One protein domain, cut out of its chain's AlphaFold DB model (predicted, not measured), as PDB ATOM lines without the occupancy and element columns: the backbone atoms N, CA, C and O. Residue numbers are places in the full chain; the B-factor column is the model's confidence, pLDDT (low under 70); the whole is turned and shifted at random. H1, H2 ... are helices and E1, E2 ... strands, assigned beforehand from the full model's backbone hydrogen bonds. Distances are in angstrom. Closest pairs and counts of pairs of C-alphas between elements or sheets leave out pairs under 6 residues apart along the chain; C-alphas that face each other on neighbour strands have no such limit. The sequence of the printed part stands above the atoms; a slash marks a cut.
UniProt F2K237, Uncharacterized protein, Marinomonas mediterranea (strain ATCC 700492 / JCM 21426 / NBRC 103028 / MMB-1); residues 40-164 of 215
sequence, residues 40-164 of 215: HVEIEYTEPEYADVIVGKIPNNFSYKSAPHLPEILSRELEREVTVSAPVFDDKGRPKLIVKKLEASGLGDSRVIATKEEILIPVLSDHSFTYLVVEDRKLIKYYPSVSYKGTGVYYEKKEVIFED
ATOM      1  N   HIS A  40      53.503  58.167  89.761       88.00
ATOM      2  CA  HIS A  40      53.008  59.117  88.774       88.00
ATOM      3  C   HIS A  40      51.777  59.832  89.317       88.00
ATOM      4  O   HIS A  40      50.842  59.200  89.813       88.00
ATOM      5  N   VAL A  41      51.775  61.155  89.207       88.00
ATOM      6  CA  VAL A  41      50.710  62.016  89.707       88.00
ATOM      7  C   VAL A  41      50.255  62.941  88.589       88.00
ATOM      8  O   VAL A  41      51.042  63.720  88.055       88.00
ATOM      9  N   GLU A  42      48.965  62.872  88.270       90.62
ATOM     10  CA  GLU A  42      48.296  63.806  87.367       90.62
ATOM     11  C   GLU A  42      47.322  64.656  88.183       90.62
ATOM     12  O   GLU A  42      46.440  64.136  88.872       90.62
ATOM     13  N   ILE A  43      47.494  65.976  88.136       90.50
ATOM     14  CA  ILE A  43      46.628  66.918  88.848       90.50
ATOM     15  C   ILE A  43      46.121  67.970  87.882       90.50
ATOM     16  O   ILE A  43      46.890  68.661  87.214       90.50
ATOM     17  N   GLU A  44      44.809  68.161  87.899       90.06
ATOM     18  CA  GLU A  44      44.176  69.320  87.291       90.06
ATOM     19  C   GLU A  44      44.134  70.486  88.286       90.06
ATOM     20  O   GLU A  44      43.774  70.356  89.471       90.06
ATOM     21  N   TYR A  45      44.552  71.653  87.811       89.56
ATOM     22  CA  TYR A  45      44.612  72.865  88.612       89.56
ATOM     23  C   TYR A  45      44.325  74.106  87.768       89.56
ATOM     24  O   TYR A  45      44.356  74.064  86.541       89.56
ATOM     25  N   THR A  46      43.968  75.201  88.432       89.50
ATOM     26  CA  THR A  46      43.549  76.441  87.775       89.50
ATOM     27  C   THR A  46      44.538  77.555  88.057       89.50
ATOM     28  O   THR A  46      44.794  77.859  89.221       89.50
ATOM     29  N   GLU A  47      45.028  78.206  87.009       90.62
ATOM     30  CA  GLU A  47      45.896  79.383  87.102       90.62
ATOM     31  C   GLU A  47      45.233  80.596  86.441       90.62
ATOM     32  O   GLU A  47      44.418  80.422  85.530       90.62
ATOM     33  N   PRO A  48      45.568  81.829  86.858       91.44
ATOM     34  CA  PRO A  48      45.148  83.020  86.137       91.44
ATOM     35  C   PRO A  48      45.756  83.057  84.733       91.44
ATOM     36  O   PRO A  48      46.929  82.748  84.522       91.44
ATOM     37  N   GLU A  49      44.937  83.443  83.762       93.12
ATOM     38  CA  GLU A  49      45.380  83.729  82.405       93.12
ATOM     39  C   GLU A  49      46.179  85.028  82.407       93.12
ATOM     40  O   GLU A  49      45.711  86.044  82.921       93.12
ATOM     41  N   TYR A  50      47.366  84.997  81.811       91.62
ATOM     42  CA  TYR A  50      48.194  86.178  81.622       91.62
ATOM     43  C   TYR A  50      48.236  86.561  80.148       91.62
ATOM     44  O   TYR A  50      48.322  85.696  79.277       91.62
ATOM     45  N   ALA A  51      48.207  87.861  79.883       92.75
ATOM     46  CA  ALA A  51      48.376  88.425  78.554       92.75
ATOM     47  C   ALA A  51      49.318  89.627  78.607       92.75
ATOM     48  O   ALA A  51      49.472  90.273  79.646       92.75
ATOM     49  N   ASP A  52      49.928  89.936  77.469       93.81
ATOM     50  CA  ASP A  52      50.736  91.138  77.313       93.81
ATOM     51  C   ASP A  52      49.830  92.373  77.318       93.81
ATOM     52  O   ASP A  52      48.999  92.568  76.428       93.81
ATOM     53  N   VAL A  53      49.985  93.210  78.343       90.50
ATOM     54  CA  VAL A  53      49.215  94.442  78.531       90.50
ATOM     55  C   VAL A  53      50.164  95.631  78.592       90.50
ATOM     56  O   VAL A  53      51.215  95.596  79.236       90.50
ATOM     57  N   ILE A  54      49.771  96.719  77.931       91.25
ATOM     58  CA  ILE A  54      50.482  97.994  77.999       91.25
ATOM     59  C   ILE A  54      50.114  98.673  79.320       91.25
ATOM     60  O   ILE A  54      48.981  99.115  79.504       91.25
ATOM     61  N   VAL A  55      51.077  98.781  80.236       90.56
ATOM     62  CA  VAL A  55      50.882  99.430  81.550       90.56
ATOM     63  C   VAL A  55      51.177 100.925  81.538       90.56
ATOM     64  O   VAL A  55      50.868 101.629  82.496       90.56
ATOM     65  N   GLY A  56      51.769 101.430  80.456       89.06
ATOM     66  CA  GLY A  56      52.013 102.852  80.261       89.06
ATOM     67  C   GLY A  56      53.035 103.118  79.165       89.06
ATOM     68  O   GLY A  56      53.416 102.220  78.412       89.06
ATOM     69  N   LYS A  57      53.480 104.371  79.076       89.75
ATOM     70  CA  LYS A  57      54.473 104.821  78.097       89.75
ATOM     71  C   LYS A  57      55.605 105.561  78.795       89.75
ATOM     72  O   LYS A  57      55.379 106.263  79.776       89.75
ATOM     73  N   ILE A  58      56.814 105.409  78.272       87.88
ATOM     74  CA  ILE A  58      58.019 106.116  78.706       87.88
ATOM     75  C   ILE A  58      58.670 106.813  77.507       87.88
ATOM     76  O   ILE A  58      58.404 106.441  76.360       87.88
ATOM     77  N   PRO A  59      59.548 107.803  77.728       86.38
ATOM     78  CA  PRO A  59      60.300 108.401  76.638       86.38
ATOM     79  C   PRO A  59      61.179 107.372  75.910       86.38
ATOM     80  O   PRO A  59      61.636 106.369  76.483       86.38
ATOM     81  N   ASN A  60      61.434 107.638  74.629       84.50
ATOM     82  CA  ASN A  60      62.455 106.927  73.865       84.50
ATOM     83  C   ASN A  60      63.857 107.222  74.422       84.50
ATOM     84  O   ASN A  60      64.057 108.185  75.155       84.50
ATOM     85  N   ASN A  61      64.845 106.390  74.088       83.31
ATOM     86  CA  ASN A  61      66.244 106.705  74.393       83.31
ATOM     87  C   ASN A  61      66.760 107.734  73.379       83.31
ATOM     88  O   ASN A  61      66.489 107.605  72.187       83.31
ATOM     89  N   PHE A  62      67.539 108.719  73.823       76.81
ATOM     90  CA  PHE A  62      68.034 109.782  72.941       76.81
ATOM     91  C   PHE A  62      69.440 110.245  73.297       76.81
ATOM     92  O   PHE A  62      69.967 109.984  74.380       76.81
ATOM     93  N   SER A  63      70.067 110.903  72.324       77.19
ATOM     94  CA  SER A  63      71.468 111.292  72.351       77.19
ATOM     95  C   SER A  63      71.618 112.799  72.177       77.19
ATOM     96  O   SER A  63      70.988 113.389  71.300       77.19
ATOM     97  N   TYR A  64      72.501 113.402  72.970       74.56
ATOM     98  CA  TYR A  64      72.869 114.811  72.866       74.56
ATOM     99  C   TYR A  64      74.368 115.019  72.709       74.56
ATOM    100  O   TYR A  64      75.184 114.200  73.135       74.56
ATOM    101  N   LYS A  65      74.708 116.189  72.156       71.50
ATOM    102  CA  LYS A  65      76.077 116.721  72.099       71.50
ATOM    103  C   LYS A  65      76.505 117.416  73.402       71.50
ATOM    104  O   LYS A  65      77.676 117.391  73.747       71.50
ATOM    105  N   SER A  66      75.572 118.011  74.144       68.38
ATOM    106  CA  SER A  66      75.798 118.646  75.453       68.38
ATOM    107  C   SER A  66      74.872 118.033  76.511       68.38
ATOM    108  O   SER A  66      73.898 117.372  76.169       68.38
ATOM    109  N   ALA A  67      75.190 118.180  77.803       66.44
ATOM    110  CA  ALA A  67      74.315 117.648  78.852       66.44
ATOM    111  C   ALA A  67      72.977 118.416  78.852       66.44
ATOM    112  O   ALA A  67      73.015 119.633  79.040       66.44
ATOM    113  N   PRO A  68      71.828 117.749  78.643       68.69
ATOM    114  CA  PRO A  68      70.526 118.410  78.692       68.69
ATOM    115  C   PRO A  68      70.173 118.817  80.125       68.69
ATOM    116  O   PRO A  68      70.599 118.183  81.094       68.69
ATOM    117  N   HIS A  69      69.374 119.873  80.265       76.06
ATOM    118  CA  HIS A  69      68.865 120.295  81.567       76.06
ATOM    119  C   HIS A  69      67.702 119.399  82.011       76.06
ATOM    120  O   HIS A  69      66.887 118.980  81.195       76.06
ATOM    121  N   LEU A  70      67.582 119.151  83.321       72.75
ATOM    122  CA  LEU A  70      66.553 118.272  83.894       72.75
ATOM    123  C   LEU A  70      65.111 118.591  83.427       72.75
ATOM    124  O   LEU A  70      64.401 117.649  83.082       72.75
ATOM    125  N   PRO A  71      64.670 119.862  83.311       77.00
ATOM    126  CA  PRO A  71      63.338 120.173  82.785       77.00
ATOM    127  C   PRO A  71      63.116 119.706  81.340       77.00
ATOM    128  O   PRO A  71      62.004 119.336  80.987       77.00
ATOM    129  N   GLU A  72      64.169 119.677  80.519       72.56
ATOM    130  CA  GLU A  72      64.125 119.243  79.115       72.56
ATOM    131  C   GLU A  72      64.084 117.712  78.964       72.56
ATOM    132  O   GLU A  72      63.666 117.185  77.936       72.56
ATOM    133  N   ILE A  73      64.540 116.994  79.992       72.88
ATOM    134  CA  ILE A  73      64.471 115.530  80.099       72.88
ATOM    135  C   ILE A  73      63.067 115.108  80.546       72.88
ATOM    136  O   ILE A  73      62.545 114.100  80.073       72.88
ATOM    137  N   LEU A  74      62.459 115.890  81.446       71.75
ATOM    138  CA  LEU A  74      61.142 115.629  82.031       71.75
ATOM    139  C   LEU A  74      59.972 116.076  81.141       71.75
ATOM    140  O   LEU A  74      58.877 115.546  81.282       71.75
ATOM    141  N   SER A  75      60.179 117.021  80.220       75.19
ATOM    142  CA  SER A  75      59.145 117.501  79.288       75.19
ATOM    143  C   SER A  75      58.976 116.637  78.031       75.19
ATOM    144  O   SER A  75      58.276 117.035  77.099       75.19
ATOM    145  N   ARG A  76      59.648 115.482  77.960       79.19
ATOM    146  CA  ARG A  76      59.684 114.639  76.760       79.19
ATOM    147  C   ARG A  76      58.389 113.860  76.562       79.19
ATOM    148  O   ARG A  76      57.793 113.367  77.515       79.19
ATOM    149  N   GLU A  77      58.001 113.716  75.297       81.06
ATOM    150  CA  GLU A  77      56.820 112.949  74.907       81.06
ATOM    151  C   GLU A  77      56.995 111.452  75.206       81.06
ATOM    152  O   GLU A  77      58.073 110.866  75.052       81.06
ATOM    153  N   LEU A  78      55.910 110.834  75.671       83.31
ATOM    154  CA  LEU A  78      55.864 109.428  76.053       83.31
ATOM    155  C   LEU A  78      55.506 108.576  74.830       83.31
ATOM    156  O   LEU A  78      54.334 108.387  74.511       83.31
ATOM    157  N   GLU A  79      56.524 108.055  74.151       85.19
ATOM    158  CA  GLU A  79      56.350 107.331  72.886       85.19
ATOM    159  C   GLU A  79      56.498 105.810  73.025       85.19
ATOM    160  O   GLU A  79      55.791 105.058  72.355       85.19
ATOM    161  N   ARG A  80      57.397 105.333  73.895       88.25
ATOM    162  CA  ARG A  80      57.729 103.909  74.019       88.25
ATOM    163  C   ARG A  80      56.789 103.214  74.992       88.25
ATOM    164  O   ARG A  80      56.791 103.513  76.182       88.25
ATOM    165  N   GLU A  81      56.030 102.251  74.494       91.88
ATOM    166  CA  GLU A  81      55.112 101.451  75.304       91.88
ATOM    167  C   GLU A  81      55.860 100.474  76.212       91.88
ATOM    168  O   GLU A  81      56.809  99.801  75.802       91.88
ATOM    169  N   VAL A  82      55.425 100.410  77.468       88.31
ATOM    170  CA  VAL A  82      55.894  99.432  78.448       88.31
ATOM    171  C   VAL A  82      54.857  98.327  78.506       88.31
ATOM    172  O   VAL A  82      53.750  98.529  79.006       88.31
ATOM    173  N   THR A  83      55.227  97.172  77.966       91.06
ATOM    174  CA  THR A  83      54.381  95.979  77.938       91.06
ATOM    175  C   THR A  83      54.850  95.009  79.008       91.06
ATOM    176  O   THR A  83      56.052  94.787  79.160       91.06
ATOM    177  N   VAL A  84      53.906  94.453  79.761       91.50
ATOM    178  CA  VAL A  84      54.162  93.440  80.789       91.50
ATOM    179  C   VAL A  84      53.114  92.343  80.714       91.50
ATOM    180  O   VAL A  84      51.973  92.587  80.328       91.50
ATOM    181  N   SER A  85      53.500  91.148  81.147       91.81
ATOM    182  CA  SER A  85      52.569  90.042  81.334       91.81
ATOM    183  C   SER A  85      51.712  90.311  82.574       91.81
ATOM    184  O   SER A  85      52.231  90.400  83.689       91.81
ATOM    185  N   ALA A  86      50.411  90.507  82.373       92.38
ATOM    186  CA  ALA A  86      49.452  90.881  83.407       92.38
ATOM    187  C   ALA A  86      48.251  89.920  83.423       92.38
ATOM    188  O   ALA A  86      47.885  89.389  82.371       92.38
ATOM    189  N   PRO A  87      47.619  89.699  84.589       92.12
ATOM    190  CA  PRO A  87      46.452  88.833  84.685       92.12
ATOM    191  C   PRO A  87      45.251  89.435  83.945       92.12
ATOM    192  O   PRO A  87      44.972  90.631  84.043       92.12
ATOM    193  N   VAL A  88      44.520  88.589  83.225       92.62
ATOM    194  CA  VAL A  88      43.315  88.962  82.477       92.62
ATOM    195  C   VAL A  88      42.097  88.880  83.392       92.62
ATOM    196  O   VAL A  88      41.910  87.895  84.106       92.62
ATOM    197  N   PHE A  89      41.234  89.894  83.339       89.00
ATOM    198  CA  PHE A  89      39.970  89.932  84.076       89.00
ATOM    199  C   PHE A  89      38.778  89.920  83.111       89.00
ATOM    200  O   PHE A  89      38.872  90.426  81.995       89.00
ATOM    201  N   ASP A  90      37.663  89.325  83.538       88.88
ATOM    202  CA  ASP A  90      36.381  89.389  82.835       88.88
ATOM    203  C   ASP A  90      35.729  90.779  82.984       88.88
ATOM    204  O   ASP A  90      36.135  91.599  83.812       88.88
ATOM    205  N   ASP A  91      34.655  91.030  82.229       88.06
ATOM    206  CA  ASP A  91      33.884  92.287  82.295       88.06
ATOM    207  C   ASP A  91      33.270  92.562  83.684       88.06
ATOM    208  O   ASP A  91      32.746  93.643  83.951       88.06
ATOM    209  N   LYS A  92      33.301  91.572  84.584       85.38
ATOM    210  CA  LYS A  92      32.806  91.644  85.963       85.38
ATOM    211  C   LYS A  92      33.946  91.836  86.972       85.38
ATOM    212  O   LYS A  92      33.688  91.793  88.174       85.38
ATOM    213  N   GLY A  93      35.179  92.049  86.506       80.94
ATOM    214  CA  GLY A  93      36.358  92.274  87.339       80.94
ATOM    215  C   GLY A  93      36.892  91.018  88.030       80.94
ATOM    216  O   GLY A  93      37.609  91.130  89.021       80.94
ATOM    217  N   ARG A  94      36.541  89.819  87.552       85.88
ATOM    218  CA  ARG A  94      37.023  88.537  88.089       85.88
ATOM    219  C   ARG A  94      38.163  88.000  87.231       85.88
ATOM    220  O   ARG A  94      38.082  88.107  86.010       85.88
ATOM    221  N   PRO A  95      39.215  87.416  87.827       89.25
ATOM    222  CA  PRO A  95      40.326  86.879  87.057       89.25
ATOM    223  C   PRO A  95      39.833  85.742  86.164       89.25
ATOM    224  O   PRO A  95      39.075  84.869  86.597       89.25
ATOM    225  N   LYS A  96      40.270  85.747  84.912       91.94
ATOM    226  CA  LYS A  96      40.016  84.657  83.981       91.94
ATOM    227  C   LYS A  96      40.968  83.517  84.332       91.94
ATOM    228  O   LYS A  96      42.180  83.701  84.333       91.94
ATOM    229  N   LEU A  97      40.412  82.365  84.696       90.94
ATOM    230  CA  LEU A  97      41.184  81.192  85.099       90.94
ATOM    231  C   LEU A  97      41.230  80.179  83.956       90.94
ATOM    232  O   LEU A  97      40.205  79.892  83.333       90.94
ATOM    233  N   ILE A  98      42.406  79.608  83.723       92.19
ATOM    234  CA  ILE A  98      42.631  78.511  82.787       92.19
ATOM    235  C   ILE A  98      42.909  77.223  83.554       92.19
ATOM    236  O   ILE A  98      43.620  77.225  84.559       92.19
ATOM    237  N   VAL A  99      42.342  76.116  83.077       91.31
ATOM    238  CA  VAL A  99      42.629  74.779  83.606       91.31
ATOM    239  C   VAL A  99      43.919  74.278  82.970       91.31
ATOM    240  O   VAL A  99      44.055  74.276  81.746       91.31
ATOM    241  N   LYS A 100      44.860  73.845  83.803       90.44
ATOM    242  CA  LYS A 100      46.111  73.207  83.408       90.44
ATOM    243  C   LYS A 100      46.221  71.824  84.034       90.44
ATOM    244  O   LYS A 100      45.626  71.540  85.075       90.44
ATOM    245  N   LYS A 101      47.012  70.979  83.379       90.44
ATOM    246  CA  LYS A 101      47.408  69.663  83.867       90.44
ATOM    247  C   LYS A 101      48.860  69.722  84.306       90.44
ATOM    248  O   LYS A 101      49.711  70.178  83.546       90.44
ATOM    249  N   LEU A 102      49.110  69.296  85.536       87.62
ATOM    250  CA  LEU A 102      50.444  69.051  86.051       87.62
ATOM    251  C   LEU A 102      50.651  67.542  86.088       87.62
ATOM    252  O   LEU A 102      49.977  66.841  86.842       87.62
ATOM    253  N   GLU A 103      51.583  67.070  85.271       91.25
ATOM    254  CA  GLU A 103      52.057  65.693  85.285       91.25
ATOM    255  C   GLU A 103      53.423  65.680  85.968       91.25
ATOM    256  O   GLU A 103      54.368  66.327  85.514       91.25
ATOM    257  N   ALA A 104      53.510  64.982  87.095       87.81
ATOM    258  CA  ALA A 104      54.733  64.853  87.869       87.81
ATOM    259  C   ALA A 104      55.008  63.376  88.142       87.81
ATOM    260  O   ALA A 104      54.098  62.608  88.451       87.81
ATOM    261  N   SER A 105      56.275  62.988  88.039       86.81
ATOM    262  CA  SER A 105      56.734  61.629  88.330       86.81
ATOM    263  C   SER A 105      57.946  61.700  89.245       86.81
ATOM    264  O   SER A 105      58.789  62.588  89.091       86.81
ATOM    265  N   GLY A 106      58.022  60.793  90.209       84.00
ATOM    266  CA  GLY A 106      59.100  60.765  91.185       84.00
ATOM    267  C   GLY A 106      59.030  59.528  92.066       84.00
ATOM    268  O   GLY A 106      58.070  58.767  92.014       84.00
ATOM    269  N   LEU A 107      60.077  59.305  92.854       81.62
ATOM    270  CA  LEU A 107      60.186  58.115  93.693       81.62
ATOM    271  C   LEU A 107      59.475  58.284  95.031       81.62
ATOM    272  O   LEU A 107      59.572  59.337  95.661       81.62
ATOM    273  N   GLY A 108      58.838  57.203  95.475       79.44
ATOM    274  CA  GLY A 108      58.185  57.125  96.777       79.44
ATOM    275  C   GLY A 108      56.866  57.885  96.833       79.44
ATOM    276  O   GLY A 108      56.229  58.148  95.810       79.44
ATOM    277  N   ASP A 109      56.430  58.209  98.045       83.50
ATOM    278  CA  ASP A 109      55.117  58.805  98.258       83.50
ATOM    279  C   ASP A 109      55.070  60.258  97.776       83.50
ATOM    280  O   ASP A 109      55.947  61.086  98.048       83.50
ATOM    281  N   SER A 110      54.010  60.578  97.038       87.00
ATOM    282  CA  SER A 110      53.765  61.925  96.540       87.00
ATOM    283  C   SER A 110      52.880  62.718  97.491       87.00
ATOM    284  O   SER A 110      51.856  62.220  97.969       87.00
ATOM    285  N   ARG A 111      53.189  64.000  97.657       88.25
ATOM    286  CA  ARG A 111      52.370  64.956  98.391       88.25
ATOM    287  C   ARG A 111      52.086  66.184  97.541       88.25
ATOM    288  O   ARG A 111      52.991  66.811  96.997       88.25
ATOM    289  N   VAL A 112      50.812  66.561  97.487       89.06
ATOM    290  CA  VAL A 112      50.366  67.792  96.831       89.06
ATOM    291  C   VAL A 112      50.330  68.913  97.857       89.06
ATOM    292  O   VAL A 112      49.643  68.811  98.876       89.06
ATOM    293  N   ILE A 113      51.061  69.987  97.587       90.56
ATOM    294  CA  ILE A 113      51.039  71.212  98.380       90.56
ATOM    295  C   ILE A 113      50.235  72.251  97.615       90.56
ATOM    296  O   ILE A 113      50.522  72.538  96.457       90.56
ATOM    297  N   ALA A 114      49.218  72.801  98.270       91.62
ATOM    298  CA  ALA A 114      48.430  73.904  97.746       91.62
ATOM    299  C   ALA A 114      48.758  75.173  98.534       91.62
ATOM    300  O   ALA A 114      48.533  75.236  99.745       91.62
ATOM    301  N   THR A 115      49.266  76.183  97.836       93.31
ATOM    302  CA  THR A 115      49.588  77.497  98.395       93.31
ATOM    303  C   THR A 115      48.674  78.536  97.768       93.31
ATOM    304  O   THR A 115      48.466  78.549  96.555       93.31
ATOM    305  N   LYS A 116      48.107  79.417  98.594       92.38
ATOM    306  CA  LYS A 116      47.318  80.546  98.098       92.38
ATOM    307  C   LYS A 116      48.250  81.685  97.721       92.38
ATOM    308  O   LYS A 116      48.967  82.192  98.580       92.38
ATOM    309  N   GLU A 117      48.194  82.104  96.468       92.06
ATOM    310  CA  GLU A 117      48.941  83.251  95.961       92.06
ATOM    311  C   GLU A 117      47.977  84.357  95.536       92.06
ATOM    312  O   GLU A 117      46.926  84.094  94.947       92.06
ATOM    313  N   GLU A 118      48.313  85.602  95.873       92.19
ATOM    314  CA  GLU A 118      47.530  86.762  95.454       92.19
ATOM    315  C   GLU A 118      47.824  87.094  93.991       92.19
ATOM    316  O   GLU A 118      48.979  87.144  93.568       92.19
ATOM    317  N   ILE A 119      46.777  87.372  93.223       91.69
ATOM    318  CA  ILE A 119      46.895  87.891  91.865       91.69
ATOM    319  C   ILE A 119      47.239  89.374  91.970       91.69
ATOM    320  O   ILE A 119      46.516  90.139  92.605       91.69
ATOM    321  N   LEU A 120      48.327  89.802  91.338       91.69
ATOM    322  CA  LEU A 120      48.781  91.189  91.402       91.69
ATOM    323  C   LEU A 120      48.617  91.874  90.047       91.69
ATOM    324  O   LEU A 120      48.900  91.283  89.007       91.69
ATOM    325  N   ILE A 121      48.198  93.141  90.056       90.69
ATOM    326  CA  ILE A 121      48.107  93.954  88.837       90.69
ATOM    327  C   ILE A 121      49.380  94.794  88.714       90.69
ATOM    328  O   ILE A 121      49.671  95.573  89.629       90.69
ATOM    329  N   PRO A 122      50.139  94.679  87.613       91.62
ATOM    330  CA  PRO A 122      51.295  95.529  87.392       91.62
ATOM    331  C   PRO A 122      50.862  96.962  87.072       91.62
ATOM    332  O   PRO A 122      49.901  97.199  86.339       91.62
ATOM    333  N   VAL A 123      51.596  97.931  87.605       90.88
ATOM    334  CA  VAL A 123      51.389  99.364  87.385       90.88
ATOM    335  C   VAL A 123      52.732  99.990  87.037       90.88
ATOM    336  O   VAL A 123      53.740  99.731  87.702       90.88
ATOM    337  N   LEU A 124      52.763 100.819  85.990       88.06
ATOM    338  CA  LEU A 124      53.949 101.611  85.688       88.06
ATOM    339  C   LEU A 124      54.157 102.627  86.819       88.06
ATOM    340  O   LEU A 124      53.310 103.485  87.059       88.06
ATOM    341  N   SER A 125      55.277 102.493  87.518       85.62
ATOM    342  CA  SER A 125      55.721 103.444  88.536       85.62
ATOM    343  C   SER A 125      56.498 104.588  87.874       85.62
ATOM    344  O   SER A 125      56.401 104.823  86.668       85.62
ATOM    345  N   ASP A 126      57.336 105.273  88.649       76.62
ATOM    346  CA  ASP A 126      58.311 106.208  88.103       76.62
ATOM    347  C   ASP A 126      59.334 105.504  87.202       76.62
ATOM    348  O   ASP A 126      59.755 104.370  87.440       76.62
ATOM    349  N   HIS A 127      59.772 106.196  86.158       71.56
ATOM    350  CA  HIS A 127      60.861 105.743  85.305       71.56
ATOM    351  C   HIS A 127      62.170 106.383  85.765       71.56
ATOM    352  O   HIS A 127      62.241 107.588  86.004       71.56
ATOM    353  N   SER A 128      63.228 105.581  85.869       76.38
ATOM    354  CA  SER A 128      64.573 106.103  86.116       76.38
ATOM    355  C   SER A 128      65.309 106.285  84.795       76.38
ATOM    356  O   SER A 128      64.958 105.689  83.773       76.38
ATOM    357  N   PHE A 129      66.341 107.121  84.794       75.75
ATOM    358  CA  PHE A 129      67.208 107.270  83.637       75.75
ATOM    359  C   PHE A 129      68.673 107.275  84.056       75.75
ATOM    360  O   PHE A 129      69.032 107.692  85.156       75.75
ATOM    361  N   THR A 130      69.537 106.798  83.166       79.00
ATOM    362  CA  THR A 130      70.988 106.811  83.362       79.00
ATOM    363  C   THR A 130      71.664 107.502  82.192       79.00
ATOM    364  O   THR A 130      71.255 107.346  81.039       79.00
ATOM    365  N   TYR A 131      72.728 108.238  82.503       74.94
ATOM    366  CA  TYR A 131      73.618 108.822  81.512       74.94
ATOM    367  C   TYR A 131      74.717 107.838  81.144       74.94
ATOM    368  O   TYR A 131      75.446 107.349  82.006       74.94
ATOM    369  N   LEU A 132      74.872 107.600  79.851       75.44
ATOM    370  CA  LEU A 132      76.017 106.904  79.289       75.44
ATOM    371  C   LEU A 132      76.776 107.882  78.402       75.44
ATOM    372  O   LEU A 132      76.191 108.514  77.524       75.44
ATOM    373  N   VAL A 133      78.076 108.019  78.635       73.25
ATOM    374  CA  VAL A 133      78.956 108.770  77.738       73.25
ATOM    375  C   VAL A 133      79.507 107.776  76.725       73.25
ATOM    376  O   VAL A 133      80.173 106.817  77.106       73.25
ATOM    377  N   VAL A 134      79.180 107.973  75.451       75.19
ATOM    378  CA  VAL A 134      79.687 107.172  74.335       75.19
ATOM    379  C   VAL A 134      80.409 108.135  73.400       75.19
ATOM    380  O   VAL A 134      79.761 108.902  72.687       75.19
ATOM    381  N   GLU A 135      81.742 108.121  73.459       76.44
ATOM    382  CA  GLU A 135      82.623 109.031  72.711       76.44
ATOM    383  C   GLU A 135      82.246 110.514  72.939       76.44
ATOM    384  O   GLU A 135      82.300 110.991  74.074       76.44
ATOM    385  N   ASP A 136      81.808 111.215  71.886       72.56
ATOM    386  CA  ASP A 136      81.420 112.636  71.880       72.56
ATOM    387  C   ASP A 136      79.928 112.873  72.168       72.56
ATOM    388  O   ASP A 136      79.414 113.990  72.032       72.56
ATOM    389  N   ARG A 137      79.180 111.819  72.514       73.81
ATOM    390  CA  ARG A 137      77.735 111.895  72.741       73.81
ATOM    391  C   ARG A 137      77.350 111.395  74.122       73.81
ATOM    392  O   ARG A 137      77.826 110.376  74.615       73.81
ATOM    393  N   LYS A 138      76.399 112.096  74.734       77.56
ATOM    394  CA  LYS A 138      75.733 111.654  75.961       77.56
ATOM    395  C   LYS A 138      74.422 110.987  75.574       77.56
ATOM    396  O   LYS A 138      73.564 111.622  74.965       77.56
ATOM    397  N   LEU A 139      74.288 109.703  75.878       81.12
ATOM    398  CA  LEU A 139      73.077 108.914  75.684       81.12
ATOM    399  C   LEU A 139      72.309 108.855  77.006       81.12
ATOM    400  O   LEU A 139      72.868 108.468  78.031       81.12
ATOM    401  N   ILE A 140      71.025 109.198  76.971       82.31
ATOM    402  CA  ILE A 140      70.112 108.966  78.089       82.31
ATOM    403  C   ILE A 140      69.349 107.679  77.806       82.31
ATOM    404  O   ILE A 140      68.678 107.556  76.778       82.31
ATOM    405  N   LYS A 141      69.467 106.715  78.721       84.19
ATOM    406  CA  LYS A 141      68.660 105.493  78.706       84.19
ATOM    407  C   LYS A 141      67.600 105.561  79.789       84.19
ATOM    408  O   LYS A 141      67.950 105.740  80.953       84.19
ATOM    409  N   TYR A 142      66.343 105.382  79.399       82.81
ATOM    410  CA  TYR A 142      65.210 105.288  80.317       82.81
ATOM    411  C   TYR A 142      64.929 103.831  80.655       82.81
ATOM    412  O   TYR A 142      64.831 102.986  79.755       82.81
ATOM    413  N   TYR A 143      64.747 103.562  81.940       84.25
ATOM    414  CA  TYR A 143      64.403 102.258  82.478       84.25
ATOM    415  C   TYR A 143      63.026 102.345  83.144       84.25
ATOM    416  O   TYR A 143      62.857 103.125  84.089       84.25
ATOM    417  N   PRO A 144      62.028 101.586  82.655       85.94
ATOM    418  CA  PRO A 144      60.741 101.515  83.330       85.94
ATOM    419  C   PRO A 144      60.905 100.825  84.684       85.94
ATOM    420  O   PRO A 144      61.621  99.829  84.789       85.94
ATOM    421  N   SER A 145      60.203 101.324  85.697       88.56
ATOM    422  CA  SER A 145      59.984 100.594  86.943       88.56
ATOM    423  C   SER A 145      58.523 100.174  87.008       88.56
ATOM    424  O   SER A 145      57.629 101.002  86.836       88.56
ATOM    425  N   VAL A 146      58.268  98.892  87.246       87.94
ATOM    426  CA  VAL A 146      56.914  98.340  87.364       87.94
ATOM    427  C   VAL A 146      56.710  97.931  88.815       87.94
ATOM    428  O   VAL A 146      57.487  97.147  89.354       87.94
ATOM    429  N   SER A 147      55.693  98.503  89.457       91.25
ATOM    430  CA  SER A 147      55.223  98.057  90.771       91.25
ATOM    431  C   SER A 147      54.012  97.148  90.611       91.25
ATOM    432  O   SER A 147      53.420  97.056  89.539       91.25
ATOM    433  N   TYR A 148      53.643  96.465  91.688       91.19
ATOM    434  CA  TYR A 148      52.512  95.553  91.709       91.19
ATOM    435  C   TYR A 148      51.503  96.014  92.752       91.19
ATOM    436  O   TYR A 148      51.856  96.274  93.904       91.19
ATOM    437  N   LYS A 149      50.240  96.119  92.343       91.12
ATOM    438  CA  LYS A 149      49.116  96.452  93.212       91.12
ATOM    439  C   LYS A 149      48.366  95.177  93.588       91.12
ATOM    440  O   LYS A 149      47.966  94.413  92.709       91.12
ATOM    441  N   GLY A 150      48.150  94.991  94.890       90.62
ATOM    442  CA  GLY A 150      47.317  93.912  95.421       90.62
ATOM    443  C   GLY A 150      45.873  94.022  94.936       90.62
ATOM    444  O   GLY A 150      45.310  95.121  94.872       90.62
ATOM    445  N   THR A 151      45.288  92.886  94.573       88.88
ATOM    446  CA  THR A 151      43.889  92.792  94.132       88.88
ATOM    447  C   THR A 151      42.968  92.273  95.229       88.88
ATOM    448  O   THR A 151      41.754  92.434  95.122       88.88
ATOM    449  N   GLY A 152      43.516  91.639  96.271       88.31
ATOM    450  CA  GLY A 152      42.750  90.878  97.258       88.31
ATOM    451  C   GLY A 152      42.117  89.598  96.698       88.31
ATOM    452  O   GLY A 152      41.315  88.966  97.386       88.31
ATOM    453  N   VAL A 153      42.448  89.214  95.461       88.88
ATOM    454  CA  VAL A 153      41.977  87.987  94.815       88.88
ATOM    455  C   VAL A 153      43.109  86.970  94.798       88.88
ATOM    456  O   VAL A 153      44.241  87.301  94.458       88.88
ATOM    457  N   TYR A 154      42.798  85.722  95.142       90.38
ATOM    458  CA  TYR A 154      43.785  84.659  95.314       90.38
ATOM    459  C   TYR A 154      43.489  83.476  94.396       90.38
ATOM    460  O   TYR A 154      42.324  83.168  94.137       90.38
ATOM    461  N   TYR A 155      44.539  82.783  93.963       89.50
ATOM    462  CA  TYR A 155      44.449  81.489  93.292       89.50
ATOM    463  C   TYR A 155      45.263  80.433  94.048       89.50
ATOM    464  O   TYR A 155      46.162  80.757  94.828       89.50
ATOM    465  N   GLU A 156      44.911  79.163  93.860       90.19
ATOM    466  CA  GLU A 156      45.649  78.046  94.448       90.19
ATOM    467  C   GLU A 156      46.732  77.580  93.482       90.19
ATOM    468  O   GLU A 156      46.447  76.960  92.455       90.19
ATOM    469  N   LYS A 157      47.983  77.842  93.844       88.69
ATOM    470  CA  LYS A 157      49.132  77.232  93.195       88.69
ATOM    471  C   LYS A 157      49.348  75.851  93.799       88.69
ATOM    472  O   LYS A 157      49.466  75.718  95.019       88.69
ATOM    473  N   LYS A 158      49.376  74.823  92.951       89.56
ATOM    474  CA  LYS A 158      49.630  73.442  93.369       89.56
ATOM    475  C   LYS A 158      51.027  73.023  92.940       89.56
ATOM    476  O   LYS A 158      51.410  73.222  91.793       89.56
ATOM    477  N   GLU A 159      51.757  72.414  93.859       87.81
ATOM    478  CA  GLU A 159      53.075  71.831  93.626       87.81
ATOM    479  C   GLU A 159      53.062  70.377  94.110       87.81
ATOM    480  O   GLU A 159      52.397  70.048  95.097       87.81
ATOM    481  N   VAL A 160      53.769  69.494  93.404       88.38
ATOM    482  CA  VAL A 160      53.917  68.082  93.786       88.38
ATOM    483  C   VAL A 160      55.326  67.874  94.306       88.38
ATOM    484  O   VAL A 160      56.295  68.209  93.628       88.38
ATOM    485  N   ILE A 161      55.430  67.316  95.506       88.12
ATOM    486  CA  ILE A 161      56.696  66.924  96.120       88.12
ATOM    487  C   ILE A 161      56.678  65.413  96.313       88.12
ATOM    488  O   ILE A 161      55.657  64.848  96.695       88.12
ATOM    489  N   PHE A 162      57.814  64.775  96.067       84.75
ATOM    490  CA  PHE A 162      58.028  63.362  96.349       84.75
ATOM    491  C   PHE A 162      58.900  63.258  97.600       84.75
ATOM    492  O   PHE A 162      59.989  63.835  97.634       84.75
ATOM    493  N   GLU A 163      58.402  62.600  98.649       72.50
ATOM    494  CA  GLU A 163      59.062  62.565  99.966       72.50
ATOM    495  C   GLU A 163      60.438  61.887  99.910       72.50
ATOM    496  O   GLU A 163      61.371  62.306 100.599       72.50
ATOM    497  N   ASP A 164      60.591  60.912  99.013       67.69
ATOM    498  CA  ASP A 164      61.814  60.132  98.842       67.69
ATOM    499  C   ASP A 164      62.742  60.668  97.744       67.69
ATOM    500  O   ASP A 164      63.738  60.028  97.401       67.69
TER     501      ASP A 164
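This is residues 40 to 164 of the 215 residues of an uncharacterized protein of Marinomonas mediterranea (strain ATCC 700492 / JCM 21426 / NBRC 103028 / MMB-1) (UniProt F2K237). Two long, thin ribbons of paired strands run beside each other and bend together into a wide V, one ribbon made of E1 with E5 and then E2 with E4, the other of E6 with E9 and then the E7 and E8 hairpin. E3 joins E8 near the end of one arm, where the short H1 also lies, and the link from E4 to E5 juts out near the bend of the V with Lys 92 at its tip. The printed part has 125 residues, with named elements in the order E1 E2 E3 H1 E4 E5 E6 E7 E8 E9; the largest sheet is E3 - E8 - E7, all antiparallel, and the three others are antiparallel pairs. The class is mostly strand, and the whole is extended, with a radius of gyration of the C-alphas of 22.2 A and a flat outline of 67 by 39 by 18 A.

Look first at the largest sheet: E3 is residues 62 to 64, E8 is 137 to 143 and E7 is 128 to 134, beginning at C-alpha 128 at (64.573, 106.103, 86.116). The longest strands are E6, residues 110 to 124, 41.1 A, and E9, residues 146 to 162, 36.1 A, which ends at C-alpha 162 at (58.028, 63.362, 96.349). Find C-alpha 40 at (53.008, 59.117, 88.774), where E1 begins; it runs 25.3 A to residue 48. E5 is residues 97 to 107, 31.1 A; E2 is 50 to 58, 22.4 A; E4 is 80 to 87, 21.6 A; H1 is 70 to 74.

In the largest sheet, E8 is the inner strand; N 64 and O 138 of E3 and E8 are 2.9 A apart, and N 132 and O 139 of the hairpin E7 and E8 are 2.8 A apart. H1 is not on this sheet, and its O i to N i+4 pair is within hydrogen-bond range. E8 runs on into E9 at 65 degrees, and E9 bends by 96 degrees at residue 151. E9 is antiparallel to E6 at 164 degrees, with N 113 and O 159 at 2.8 A. E1 and E5 are antiparallel neighbours at 153 degrees, with N 43 and O 102 at 2.9 A. E1 runs on into E2 at 39 degrees, and E2 is antiparallel to E4, with N 53 and O 84 at 2.9 A. Between the ribbons, the closest C-alphas of E1 and E9 are those of Glu 47 and Tyr 155, 6.7 A apart; those of E4 and E6 are Ala 86 and Ile 121, 6.4 A apart. E1 and E7 are apart.

The two C-alphas farthest apart, those of Ser 66 and Gly 108, are 67.5 A apart. The printed part has no cut, and no link is long. The mean pLDDT of the printed part is 85.2; look for values under 70 at residues 66 to 68 and at residue 164.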